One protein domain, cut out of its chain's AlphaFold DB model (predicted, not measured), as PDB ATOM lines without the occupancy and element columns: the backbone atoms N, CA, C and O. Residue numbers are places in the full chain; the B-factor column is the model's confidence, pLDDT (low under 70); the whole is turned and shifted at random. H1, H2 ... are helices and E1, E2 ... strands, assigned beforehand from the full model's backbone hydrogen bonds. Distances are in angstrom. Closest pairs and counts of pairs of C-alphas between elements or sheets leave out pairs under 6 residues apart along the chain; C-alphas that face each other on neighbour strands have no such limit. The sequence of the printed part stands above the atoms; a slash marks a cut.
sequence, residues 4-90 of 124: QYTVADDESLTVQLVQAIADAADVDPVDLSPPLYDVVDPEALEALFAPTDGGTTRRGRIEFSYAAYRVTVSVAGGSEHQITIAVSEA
ATOM      1  N   GLN A   4     -47.786  13.768  30.092       79.81
ATOM      2  CA  GLN A   4     -48.052  14.853  31.027       79.81
ATOM      3  C   GLN A   4     -46.761  15.281  31.725       79.81
ATOM      4  O   GLN A   4     -46.134  14.479  32.414       79.81
ATOM      5  N   TYR A   5     -46.418  16.558  31.601       81.12
ATOM      6  CA  TYR A   5     -45.295  17.184  32.292       81.12
ATOM      7  C   TYR A   5     -45.811  18.170  33.335       81.12
ATOM      8  O   TYR A   5     -46.805  18.867  33.121       81.12
ATOM      9  N   THR A   6     -45.141  18.213  34.482       82.69
ATOM     10  CA  THR A   6     -45.412  19.203  35.527       82.69
ATOM     11  C   THR A   6     -44.213  20.129  35.600       82.69
ATOM     12  O   THR A   6     -43.101  19.648  35.789       82.69
ATOM     13  N   VAL A   7     -44.439  21.428  35.433       79.62
ATOM     14  CA  VAL A   7     -43.387  22.448  35.474       79.62
ATOM     15  C   VAL A   7     -43.409  23.111  36.844       79.62
ATOM     16  O   VAL A   7     -44.473  23.516  37.324       79.62
ATOM     17  N   ALA A   8     -42.239  23.176  37.475       72.00
ATOM     18  CA  ALA A   8     -42.023  23.908  38.716       72.00
ATOM     19  C   ALA A   8     -41.699  25.386  38.432       72.00
ATOM     20  O   ALA A   8     -41.253  25.725  37.343       72.00
ATOM     21  N   ASP A   9     -41.882  26.255  39.429       65.94
ATOM     22  CA  ASP A   9     -41.707  27.719  39.314       65.94
ATOM     23  C   ASP A   9     -40.283  28.150  38.886       65.94
ATOM     24  O   ASP A   9     -40.112  29.218  38.311       65.94
ATOM     25  N   ASP A  10     -39.273  27.303  39.122       67.38
ATOM     26  CA  ASP A  10     -37.864  27.558  38.766       67.38
ATOM     27  C   ASP A  10     -37.510  27.141  37.323       67.38
ATOM     28  O   ASP A  10     -36.423  27.443  36.835       67.38
ATOM     29  N   GLU A  11     -38.412  26.451  36.614       71.38
ATOM     30  CA  GLU A  11     -38.165  25.971  35.252       71.38
ATOM     31  C   GLU A  11     -38.884  26.812  34.191       71.38
ATOM     32  O   GLU A  11     -40.056  27.170  34.316       71.38
ATOM     33  N   SER A  12     -38.194  27.080  33.078       81.94
ATOM     34  CA  SER A  12     -38.781  27.773  31.930       81.94
ATOM     35  C   SER A  12     -39.896  26.935  31.305       81.94
ATOM     36  O   SER A  12     -39.639  25.930  30.636       81.94
ATOM     37  N   LEU A  13     -41.143  27.394  31.456       83.12
ATOM     38  CA  LEU A  13     -42.340  26.772  30.878       83.12
ATOM     39  C   LEU A  13     -42.149  26.465  29.392       83.12
ATOM     40  O   LEU A  13     -42.435  25.358  28.943       83.12
ATOM     41  N   THR A  14     -41.598  27.416  28.644       83.31
ATOM     42  CA  THR A  14     -41.300  27.274  27.218       83.31
ATOM     43  C   THR A  14     -40.428  26.057  26.911       83.31
ATOM     44  O   THR A  14     -40.710  25.325  25.965       83.31
ATOM     45  N   VAL A  15     -39.385  25.817  27.709       84.69
ATOM     46  CA  VAL A  15     -38.459  24.694  27.502       84.69
ATOM     47  C   VAL A  15     -39.191  23.374  27.718       84.69
ATOM     48  O   VAL A  15     -39.171  22.512  26.841       84.69
ATOM     49  N   GLN A  16     -39.915  23.252  28.830       87.19
ATOM     50  CA  GLN A  16     -40.691  22.050  29.141       87.19
ATOM     51  C   GLN A  16     -41.820  21.805  28.132       87.19
ATOM     52  O   GLN A  16     -42.113  20.664  27.788       87.19
ATOM     53  N   LEU A  17     -42.436  22.867  27.603       85.44
ATOM     54  CA  LEU A  17     -43.446  22.779  26.548       85.44
ATOM     55  C   LEU A  17     -42.865  22.201  25.258       85.44
ATOM     56  O   LEU A  17     -43.454  21.296  24.672       85.44
ATOM     57  N   VAL A  18     -41.700  22.701  24.842       85.31
ATOM     58  CA  VAL A  18     -40.983  22.195  23.669       85.31
ATOM     59  C   VAL A  18     -40.599  20.729  23.868       85.31
ATOM     60  O   VAL A  18     -40.840  19.922  22.974       85.31
ATOM     61  N   GLN A  19     -40.075  20.361  25.040       86.62
ATOM     62  CA  GLN A  19     -39.729  18.969  25.343       86.62
ATOM     63  C   GLN A  19     -40.949  18.048  25.344       86.62
ATOM     64  O   GLN A  19     -40.888  16.968  24.768       86.62
ATOM     65  N   ALA A  20     -42.068  18.480  25.926       87.12
ATOM     66  CA  ALA A  20     -43.294  17.690  25.958       87.12
ATOM     67  C   ALA A  20     -43.838  17.394  24.552       87.12
ATOM     68  O   ALA A  20     -44.323  16.295  24.293       87.12
ATOM     69  N   ILE A  21     -43.758  18.373  23.647       84.31
ATOM     70  CA  ILE A  21     -44.202  18.217  22.257       84.31
ATOM     71  C   ILE A  21     -43.226  17.338  21.475       84.31
ATOM     72  O   ILE A  21     -43.672  16.460  20.743       84.31
ATOM     73  N   ALA A  22     -41.920  17.546  21.653       85.81
ATOM     74  CA  ALA A  22     -40.869  16.745  21.028       85.81
ATOM     75  C   ALA A  22     -40.985  15.258  21.401       85.81
ATOM     76  O   ALA A  22     -41.010  14.405  20.520       85.81
ATOM     77  N   ASP A  23     -41.167  14.965  22.690       86.44
ATOM     78  CA  ASP A  23     -41.353  13.607  23.210       86.44
ATOM     79  C   ASP A  23     -42.622  12.943  22.652       86.44
ATOM     80  O   ASP A  23     -42.585  11.804  22.199       86.44
ATOM     81  N   ALA A  24     -43.741  13.674  22.595       84.06
ATOM     82  CA  ALA A  24     -44.986  13.156  22.023       84.06
ATOM     83  C   ALA A  24     -44.908  12.919  20.503       84.06
ATOM     84  O   ALA A  24     -45.592  12.037  19.978       84.06
ATOM     85  N   ALA A  25     -44.098  13.712  19.804       82.50
ATOM     86  CA  ALA A  25     -43.850  13.580  18.375       82.50
ATOM     87  C   ALA A  25     -42.718  12.590  18.040       82.50
ATOM     88  O   ALA A  25     -42.515  12.313  16.861       82.50
ATOM     89  N   ASP A  26     -42.026  12.042  19.047       84.19
ATOM     90  CA  ASP A  26     -40.846  11.176  18.898       84.19
ATOM     91  C   ASP A  26     -39.752  11.819  18.020       84.19
ATOM     92  O   ASP A  26     -39.139  11.184  17.164       84.19
ATOM     93  N   VAL A  27     -39.529  13.123  18.203       85.75
ATOM     94  CA  VAL A  27     -38.505  13.891  17.478       85.75
ATOM     95  C   VAL A  27     -37.656  14.707  18.435       85.75
ATOM     96  O   VAL A  27     -38.044  14.989  19.567       85.75
ATOM     97  N   ASP A  28     -36.489  15.137  17.970       84.00
ATOM     98  CA  ASP A  28     -35.676  16.082  18.718       84.00
ATOM     99  C   ASP A  28     -36.356  17.464  18.787       84.00
ATOM    100  O   ASP A  28     -36.929  17.932  17.800       84.00
ATOM    101  N   PRO A  29     -36.227  18.197  19.909       79.88
ATOM    102  CA  PRO A  29     -36.809  19.533  20.061       79.88
ATOM    103  C   PRO A  29     -36.282  20.549  19.035       79.88
ATOM    104  O   PRO A  29     -36.934  21.557  18.772       79.88
ATOM    105  N   VAL A  30     -35.109  20.288  18.448       81.94
ATOM    106  CA  VAL A  30     -34.519  21.095  17.367       81.94
ATOM    107  C   VAL A  30     -34.997  20.685  15.971       81.94
ATOM    108  O   VAL A  30     -34.841  21.468  15.038       81.94
ATOM    109  N   ASP A  31     -35.572  19.488  15.829       84.81
ATOM    110  CA  ASP A  31     -36.102  18.942  14.570       84.81
ATOM    111  C   ASP A  31     -37.629  19.120  14.455       84.81
ATOM    112  O   ASP A  31     -38.238  18.782  13.442       84.81
ATOM    113  N   LEU A  32     -38.261  19.710  15.478       78.56
ATOM    114  CA  LEU A  32     -39.683  20.049  15.480       78.56
ATOM    115  C   LEU A  32     -40.059  20.877  14.245       78.56
ATOM    116  O   LEU A  32     -39.666  22.035  14.086       78.56
ATOM    117  N   SER A  33     -40.884  20.282  13.386       73.81
ATOM    118  CA  SER A  33     -41.433  20.917  12.193       73.81
ATOM    119  C   SER A  33     -42.960  20.838  12.226       73.81
ATOM    120  O   SER A  33     -43.505  19.734  12.176       73.81
ATOM    121  N   PRO A  34     -43.675  21.980  12.266       75.62
ATOM    122  CA  PRO A  34     -43.189  23.370  12.227       75.62
ATOM    123  C   PRO A  34     -42.584  23.836  13.562       75.62
ATOM    124  O   PRO A  34     -42.980  23.349  14.607       75.62
ATOM    125  N   PRO A  35     -41.664  24.799  13.605       75.94
ATOM    126  CA  PRO A  35     -41.139  25.253  14.886       75.94
ATOM    127  C   PRO A  35     -42.228  25.850  15.791       75.94
ATOM    128  O   PRO A  35     -43.150  26.512  15.318       75.94
ATOM    129  N   LEU A  36     -42.099  25.658  17.107       76.62
ATOM    130  CA  LEU A  36     -43.108  26.083  18.086       76.62
ATOM    131  C   LEU A  36     -43.444  27.581  17.985       76.62
ATOM    132  O   LEU A  36     -44.616  27.943  18.039       76.62
ATOM    133  N   TYR A  37     -42.430  28.421  17.753       77.44
ATOM    134  CA  TYR A  37     -42.557  29.875  17.589       77.44
ATOM    135  C   TYR A  37     -43.376  30.313  16.363       77.44
ATOM    136  O   TYR A  37     -43.806  31.460  16.307       77.44
ATOM    137  N   ASP A  38     -43.606  29.427  15.390       81.38
ATOM    138  CA  ASP A  38     -44.472  29.706  14.236       81.38
ATOM    139  C   ASP A  38     -45.962  29.608  14.607       81.38
ATOM    140  O   ASP A  38     -46.808  30.310  14.054       81.38
ATOM    141  N   VAL A  39     -46.285  28.757  15.588       79.81
ATOM    142  CA  VAL A  39     -47.660  28.494  16.039       79.81
ATOM    143  C   VAL A  39     -48.002  29.297  17.292       79.81
ATOM    144  O   VAL A  39     -49.126  29.779  17.436       79.81
ATOM    145  N   VAL A  40     -47.053  29.424  18.217       79.38
ATOM    146  CA  VAL A  40     -47.259  30.071  19.510       79.38
ATOM    147  C   VAL A  40     -46.016  30.831  19.943       79.38
ATOM    148  O   VAL A  40     -44.900  30.323  19.885       79.38
ATOM    149  N   ASP A  41     -46.225  32.055  20.415       82.38
ATOM    150  CA  ASP A  41     -45.137  32.917  20.850       82.38
ATOM    151  C   ASP A  41     -44.685  32.526  22.273       82.38
ATOM    152  O   ASP A  41     -45.480  32.635  23.219       82.38
ATOM    153  N   PRO A  42     -43.450  32.019  22.449       79.75
ATOM    154  CA  PRO A  42     -42.986  31.501  23.730       79.75
ATOM    155  C   PRO A  42     -42.899  32.587  24.805       79.75
ATOM    156  O   PRO A  42     -43.248  32.330  25.955       79.75
ATOM    157  N   GLU A  43     -42.500  33.807  24.437       80.25
ATOM    158  CA  GLU A  43     -42.410  34.920  25.387       80.25
ATOM    159  C   GLU A  43     -43.796  35.365  25.846       80.25
ATOM    160  O   GLU A  43     -44.014  35.624  27.030       80.25
ATOM    161  N   ALA A  44     -44.772  35.408  24.933       81.88
ATOM    162  CA  ALA A  44     -46.147  35.718  25.308       81.88
ATOM    163  C   ALA A  44     -46.727  34.651  26.244       81.88
ATOM    164  O   ALA A  44     -47.451  34.980  27.184       81.88
ATOM    165  N   LEU A  45     -46.411  33.378  26.001       80.31
ATOM    166  CA  LEU A  45     -46.874  32.278  26.834       80.31
ATOM    167  C   LEU A  45     -46.245  32.352  28.229       80.31
ATOM    168  O   LEU A  45     -46.967  32.288  29.221       80.31
ATOM    169  N   GLU A  46     -44.938  32.596  28.318       80.00
ATOM    170  CA  GLU A  46     -44.257  32.836  29.589       80.00
ATOM    171  C   GLU A  46     -44.865  34.037  30.330       80.00
ATOM    172  O   GLU A  46     -45.222  33.920  31.499       80.00
ATOM    173  N   ALA A  47     -45.129  35.151  29.639       80.50
ATOM    174  CA  ALA A  47     -45.766  36.332  30.222       80.50
ATOM    175  C   ALA A  47     -47.207  36.084  30.712       80.50
ATOM    176  O   ALA A  47     -47.641  36.688  31.698       80.50
ATOM    177  N   LEU A  48     -47.963  35.196  30.056       76.94
ATOM    178  CA  LEU A  48     -49.313  34.812  30.490       76.94
ATOM    179  C   LEU A  48     -49.298  34.060  31.825       76.94
ATOM    180  O   LEU A  48     -50.238  34.203  32.617       76.94
ATOM    181  N   PHE A  49     -48.248  33.280  32.071       73.62
ATOM    182  CA  PHE A  49     -48.073  32.501  33.295       73.62
ATOM    183  C   PHE A  49     -47.140  33.160  34.313       73.62
ATOM    184  O   PHE A  49     -47.107  32.724  35.461       73.62
ATOM    185  N   ALA A  50     -46.463  34.246  33.936       73.25
ATOM    186  CA  ALA A  50     -45.606  35.007  34.823       73.25
ATOM    187  C   ALA A  50     -46.392  35.518  36.046       73.25
ATOM    188  O   ALA A  50     -47.555  35.952  35.925       73.25
ATOM    189  N   PRO A  51     -45.767  35.505  37.236       67.44
ATOM    190  CA  PRO A  51     -46.376  36.042  38.439       67.44
ATOM    191  C   PRO A  51     -46.662  37.536  38.244       67.44
ATOM    192  O   PRO A  51     -45.814  38.303  37.800       67.44
ATOM    193  N   THR A  52     -47.879  37.975  38.570       62.31
ATOM    194  CA  THR A  52     -48.169  39.410  38.684       62.31
ATOM    195  C   THR A  52     -47.970  39.851  40.122       62.31
ATOM    196  O   THR A  52     -48.450  39.182  41.035       62.31
ATOM    197  N   ASP A  53     -47.347  41.020  40.298       59.50
ATOM    198  CA  ASP A  53     -47.102  41.723  41.570       59.50
ATOM    199  C   ASP A  53     -48.278  41.738  42.569       59.50
ATOM    200  O   ASP A  53     -48.088  41.946  43.761       59.50
ATOM    201  N   GLY A  54     -49.510  41.496  42.115       61.16
ATOM    202  CA  GLY A  54     -50.714  41.433  42.945       61.16
ATOM    203  C   GLY A  54     -50.933  40.136  43.738       61.16
ATOM    204  O   GLY A  54     -51.988  40.006  44.357       61.16
ATOM    205  N   GLY A  55     -50.018  39.158  43.700       58.12
ATOM    206  CA  GLY A  55     -50.062  37.956  44.557       58.12
ATOM    207  C   GLY A  55     -51.246  37.007  44.323       58.12
ATOM    208  O   GLY A  55     -51.462  36.074  45.092       58.12
ATOM    209  N   THR A  56     -52.038  37.233  43.273       58.97
ATOM    210  CA  THR A  56     -53.097  36.313  42.853       58.97
ATOM    211  C   THR A  56     -52.509  35.298  41.890       58.97
ATOM    212  O   THR A  56     -52.139  35.654  40.771       58.97
ATOM    213  N   THR A  57     -52.476  34.034  42.311       63.44
ATOM    214  CA  THR A  57     -52.158  32.897  41.445       63.44
ATOM    215  C   THR A  57     -53.089  32.915  40.237       63.44
ATOM    216  O   THR A  57     -54.308  32.735  40.371       63.44
ATOM    217  N   ARG A  58     -52.536  33.155  39.043       66.12
ATOM    218  CA  ARG A  58     -53.324  33.125  37.808       66.12
ATOM    219  C   ARG A  58     -53.834  31.706  37.576       66.12
ATOM    220  O   ARG A  58     -53.078  30.743  37.584       66.12
ATOM    221  N   ARG A  59     -55.142  31.585  37.351       72.75
ATOM    222  CA  ARG A  59     -55.770  30.362  36.840       72.75
ATOM    223  C   ARG A  59     -56.003  30.551  35.356       72.75
ATOM    224  O   ARG A  59     -56.719  31.470  34.965       72.75
ATOM    225  N   GLY A  60     -55.413  29.685  34.547       74.75
ATOM    226  CA  GLY A  60     -55.514  29.754  33.096       74.75
ATOM    227  C   GLY A  60     -55.344  28.379  32.476       74.75
ATOM    228  O   GLY A  60     -54.612  27.542  33.002       74.75
ATOM    229  N   ARG A  61     -56.048  28.149  31.369       83.56
ATOM    230  CA  ARG A  61     -55.843  27.005  30.485       83.56
ATOM    231  C   ARG A  61     -55.720  27.532  29.064       83.56
ATOM    232  O   ARG A  61     -56.589  28.279  28.621       83.56
ATOM    233  N   ILE A  62     -54.663  27.120  28.382       83.69
ATOM    234  CA  ILE A  62     -54.412  27.385  26.971       83.69
ATOM    235  C   ILE A  62     -54.415  26.039  26.264       83.69
ATOM    236  O   ILE A  62     -53.838  25.068  26.750       83.69
ATOM    237  N   GLU A  63     -55.099  25.976  25.134       85.06
ATOM    238  CA  GLU A  63     -55.134  24.797  24.285       85.06
ATOM    239  C   GLU A  63     -54.896  25.241  22.849       85.06
ATOM    240  O   GLU A  63     -55.544  26.176  22.374       85.06
ATOM    241  N   PHE A  64     -53.956  24.586  22.177       83.12
ATOM    242  CA  PHE A  64     -53.651  24.845  20.780       83.12
ATOM    243  C   PHE A  64     -53.355  23.541  20.046       83.12
ATOM    244  O   PHE A  64     -52.919  22.547  20.634       83.12
ATOM    245  N   SER A  65     -53.627  23.548  18.745       81.88
ATOM    246  CA  SER A  65     -53.310  22.432  17.861       81.88
ATOM    247  C   SER A  65     -51.941  22.661  17.238       81.88
ATOM    248  O   SER A  65     -51.676  23.732  16.694       81.88
ATOM    249  N   TYR A  66     -51.092  21.646  17.294       79.38
ATOM    250  CA  TYR A  66     -49.769  21.626  16.699       79.38
ATOM    251  C   TYR A  66     -49.660  20.393  15.798       79.38
ATOM    252  O   TYR A  66     -49.625  19.265  16.283       79.38
ATOM    253  N   ALA A  67     -49.649  20.605  14.480       79.56
ATOM    254  CA  ALA A  67     -49.712  19.532  13.484       79.56
ATOM    255  C   ALA A  67     -50.867  18.538  13.764       79.56
ATOM    256  O   ALA A  67     -52.034  18.922  13.682       79.56
ATOM    257  N   ALA A  68     -50.546  17.284  14.097       79.38
ATOM    258  CA  ALA A  68     -51.498  16.228  14.450       79.38
ATOM    259  C   ALA A  68     -51.677  16.042  15.970       79.38
ATOM    260  O   ALA A  68     -52.323  15.093  16.400       79.38
ATOM    261  N   TYR A  69     -51.127  16.941  16.785       83.38
ATOM    262  CA  TYR A  69     -51.179  16.895  18.242       83.38
ATOM    263  C   TYR A  69     -51.965  18.085  18.799       83.38
ATOM    264  O   TYR A  69     -51.998  19.183  18.245       83.38
ATOM    265  N   ARG A  70     -52.611  17.868  19.935       86.81
ATOM    266  CA  ARG A  70     -53.309  18.855  20.743       86.81
ATOM    267  C   ARG A  70     -52.526  19.052  22.030       86.81
ATOM    268  O   ARG A  70     -52.358  18.125  22.820       86.81
ATOM    269  N   VAL A  71     -52.093  20.284  22.254       86.69
ATOM    270  CA  VAL A  71     -51.302  20.666  23.420       86.69
ATOM    271  C   VAL A  71     -52.181  21.476  24.358       86.69
ATOM    272  O   VAL A  71     -52.803  22.457  23.957       86.69
ATOM    273  N   THR A  72     -52.243  21.055  25.617       87.88
ATOM    274  CA  THR A  72     -52.988  21.728  26.679       87.88
ATOM    275  C   THR A  72     -52.042  22.134  27.796       87.88
ATOM    276  O   THR A  72     -51.419  21.285  28.423       87.88
ATOM    277  N   VAL A  73     -51.994  23.425  28.104       86.81
ATOM    278  CA  VAL A  73     -51.243  23.981  29.234       86.81
ATOM    279  C   VAL A  73     -52.244  24.530  30.239       86.81
ATOM    280  O   VAL A  73     -53.087  25.350  29.887       86.81
ATOM    281  N   SER A  74     -52.210  24.056  31.483       86.31
ATOM    282  CA  SER A  74     -53.150  24.466  32.533       86.31
ATOM    283  C   SER A  74     -52.440  24.782  33.837       86.31
ATOM    284  O   SER A  74     -51.535  24.060  34.239       86.31
ATOM    285  N   VAL A  75     -52.918  25.808  34.540       81.25
ATOM    286  CA  VAL A  75     -52.478  26.138  35.901       81.25
ATOM    287  C   VAL A  75     -53.624  25.926  36.874       81.25
ATOM    288  O   VAL A  75     -54.629  26.651  36.878       81.25
ATOM    289  N   ALA A  76     -53.469  24.904  37.712       71.50
ATOM    290  CA  ALA A  76     -54.389  24.591  38.791       71.50
ATOM    291  C   ALA A  76     -54.129  25.568  39.943       71.50
ATOM    292  O   ALA A  76     -53.387  25.274  40.867       71.50
ATOM    293  N   GLY A  77     -54.684  26.780  39.859       61.53
ATOM    294  CA  GLY A  77     -54.309  27.832  40.807       61.53
ATOM    295  C   GLY A  77     -54.527  27.427  42.266       61.53
ATOM    296  O   GLY A  77     -55.614  26.978  42.638       61.53
ATOM    297  N   GLY A  78     -53.503  27.654  43.078       64.50
ATOM    298  CA  GLY A  78     -53.426  27.392  44.509       64.50
ATOM    299  C   GLY A  78     -52.241  28.151  45.110       64.50
ATOM    300  O   GLY A  78     -51.787  29.137  44.532       64.50
ATOM    301  N   SER A  79     -51.758  27.710  46.269       62.00
ATOM    302  CA  SER A  79     -50.575  28.277  46.934       62.00
ATOM    303  C   SER A  79     -49.273  28.006  46.169       62.00
ATOM    304  O   SER A  79     -48.324  28.767  46.301       62.00
ATOM    305  N   GLU A  80     -49.246  26.929  45.378       63.81
ATOM    306  CA  GLU A  80     -48.140  26.552  44.497       63.81
ATOM    307  C   GLU A  80     -48.521  26.824  43.036       63.81
ATOM    308  O   GLU A  80     -49.621  26.470  42.591       63.81
ATOM    309  N   HIS A  81     -47.615  27.459  42.288       67.81
ATOM    310  CA  HIS A  81     -47.711  27.598  40.834       67.81
ATOM    311  C   HIS A  81     -47.376  26.258  40.175       67.81
ATOM    312  O   HIS A  81     -46.278  26.045  39.675       67.81
ATOM    313  N   GLN A  82     -48.331  25.330  40.191       76.06
ATOM    314  CA  GLN A  82     -48.196  24.071  39.470       76.06
ATOM    315  C   GLN A  82     -48.757  24.228  38.054       76.06
ATOM    316  O   GLN A  82     -49.975  24.314  37.853       76.06
ATOM    317  N   ILE A  83     -47.857  24.271  37.074       83.31
ATOM    318  CA  ILE A  83     -48.206  24.263  35.654       83.31
ATOM    319  C   ILE A  83     -48.189  22.815  35.163       83.31
ATOM    320  O   ILE A  83     -47.230  22.078  35.386       83.31
ATOM    321  N   THR A  84     -49.245  22.418  34.461       87.50
ATOM    322  CA  THR A  84     -49.386  21.091  33.862       87.50
ATOM    323  C   THR A  84     -49.476  21.218  32.349       87.50
ATOM    324  O   THR A  84     -50.352  21.917  31.836       87.50
ATOM    325  N   ILE A  85     -48.606  20.503  31.644       88.88
ATOM    326  CA  ILE A  85     -48.601  20.377  30.186       88.88
ATOM    327  C   ILE A  85     -49.093  18.974  29.849       88.88
ATOM    328  O   ILE A  85     -48.565  17.997  30.372       88.88
ATOM    329  N   ALA A  86     -50.100  18.870  28.993       88.12
ATOM    330  CA  ALA A  86     -50.614  17.612  28.477       88.12
ATOM    331  C   ALA A  86     -50.599  17.651  26.949       88.12
ATOM    332  O   ALA A  86     -51.133  18.588  26.350       88.12
ATOM    333  N   VAL A  87     -50.004  16.632  26.334       84.56
ATOM    334  CA  VAL A  87     -49.993  16.461  24.879       84.56
ATOM    335  C   VAL A  87     -50.778  15.203  24.525       84.56
ATOM    336  O   VAL A  87     -50.516  14.123  25.058       84.56
ATOM    337  N   SER A  88     -51.750  15.365  23.632       82.69
ATOM    338  CA  SER A  88     -52.592  14.289  23.106       82.69
ATOM    339  C   SER A  88     -52.593  14.340  21.584       82.69
ATOM    340  O   SER A  88     -52.384  15.398  21.003       82.69
ATOM    341  N   GLU A  89     -52.858  13.230  20.908       77.25
ATOM    342  CA  GLU A  89     -53.101  13.240  19.462       77.25
ATOM    343  C   GLU A  89     -54.431  13.967  19.173       77.25
ATOM    344  O   GLU A  89     -55.394  13.860  19.933       77.25
ATOM    345  N   ALA A  90     -54.488  14.766  18.107       69.25
ATOM    346  CA  ALA A  90     -55.640  15.614  17.785       69.25
ATOM    347  C   ALA A  90     -56.901  14.814  17.406       69.25
ATOM    348  O   ALA A  90     -57.999  15.367  17.458       69.25
TER     349      ALA A  90
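AT A GLANCE: This is residues 4 to 90 of the 124 residues of the protein "HalOD1 domain-containing protein" of Halopiger aswanensis (UniProt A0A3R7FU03). A twisted sheet of four antiparallel strands has the longest helix, H1, packed along one face, while its other face is bare. The short helices H2 and H3 lie toward the E2 edge of the sheet and only graze it, and H3 meets the first residues of H1. The printed part has 87 residues, with named elements in the order E1, H1, H2, H3, E2, E3, E4; the sheet's order is E1, E4, E3, E2, and the class is mixed, helices and strands. The whole is compact, with a radius of gyration of the C-alphas of 12.9 A, yet elongated in outline, spanning 38 by 21 by 20 A.

IN THESE COORDINATES: In the sheet, E2 is residues 60 to 66, 19.2 A from first to last C-alpha; E3 is residues 69 to 75, 20.0 A; E4 is residues 83 to 89, 20.2 A, ending at C-alpha 89 at (-53.101, 13.240, 19.462). E1, residues 4 to 7, begins at C-alpha 4 at (-48.052, 14.853, 31.027) and measures 10.0 A. H1, residues 13 to 25, measures 18.2 A from C-alpha 13 at (-42.340, 26.772, 30.878). H2 is residues 36 to 39, 5.5 A, and H3 is residues 42 to 49, 10.9 A.

HOW THE PARTS SIT: E2, E3 and E4 form a meander, each strand the antiparallel neighbour of the one before, and E2 and E3, like E3 and E4, are a hairpin. Between E2 and E3, N 62 and O 73 are 2.8 A apart, within hydrogen-bond range. Between E3 and E4, N 70 and O 88 are 2.7 A apart. E1 is the antiparallel neighbour of E4 at 156 degrees, with N 5 and O 85 at 2.9 A. E1 and E2 are the edge strands and are apart. H1 is on the sheet at a height of 8.1 A, in two layers, a helix on one face of a sheet. It lies over E4 and only just over E3, where 3 of its C-alphas fall, and runs along the strands, at 22 degrees to E4 on the local plane. The closest C-alphas of H1 and E4 are those of Ile 21 and Val 87, 6.6 A apart. H3 touches H1, which touches it with residues 13 to 14 alone, at a steep tilt of 65 degrees, opposite ways; the closest C-alphas are those of Thr 14 and Pro 42, 5.7 A apart. H3 only grazes the sheet, with residues 45 to 49. H2 only grazes it too, with residues 36 to 39, and is close to but not clearly touching H1, with the C-alphas of Val 18 and Leu 36 at 7.1 A. In H1 and H3 every O i to N i+4 pair is within hydrogen-bond range; H2 is too short for such a pair.

THE WHOLE: The two C-alphas farthest apart are those of Asp 26 and Gly 54, 39.9 A. The printed part has no cut, and no link is long. The mean pLDDT of the printed part is 78.2; it is under 70 at residues 9 to 10, 51 to 58, 77 to 81 and 90.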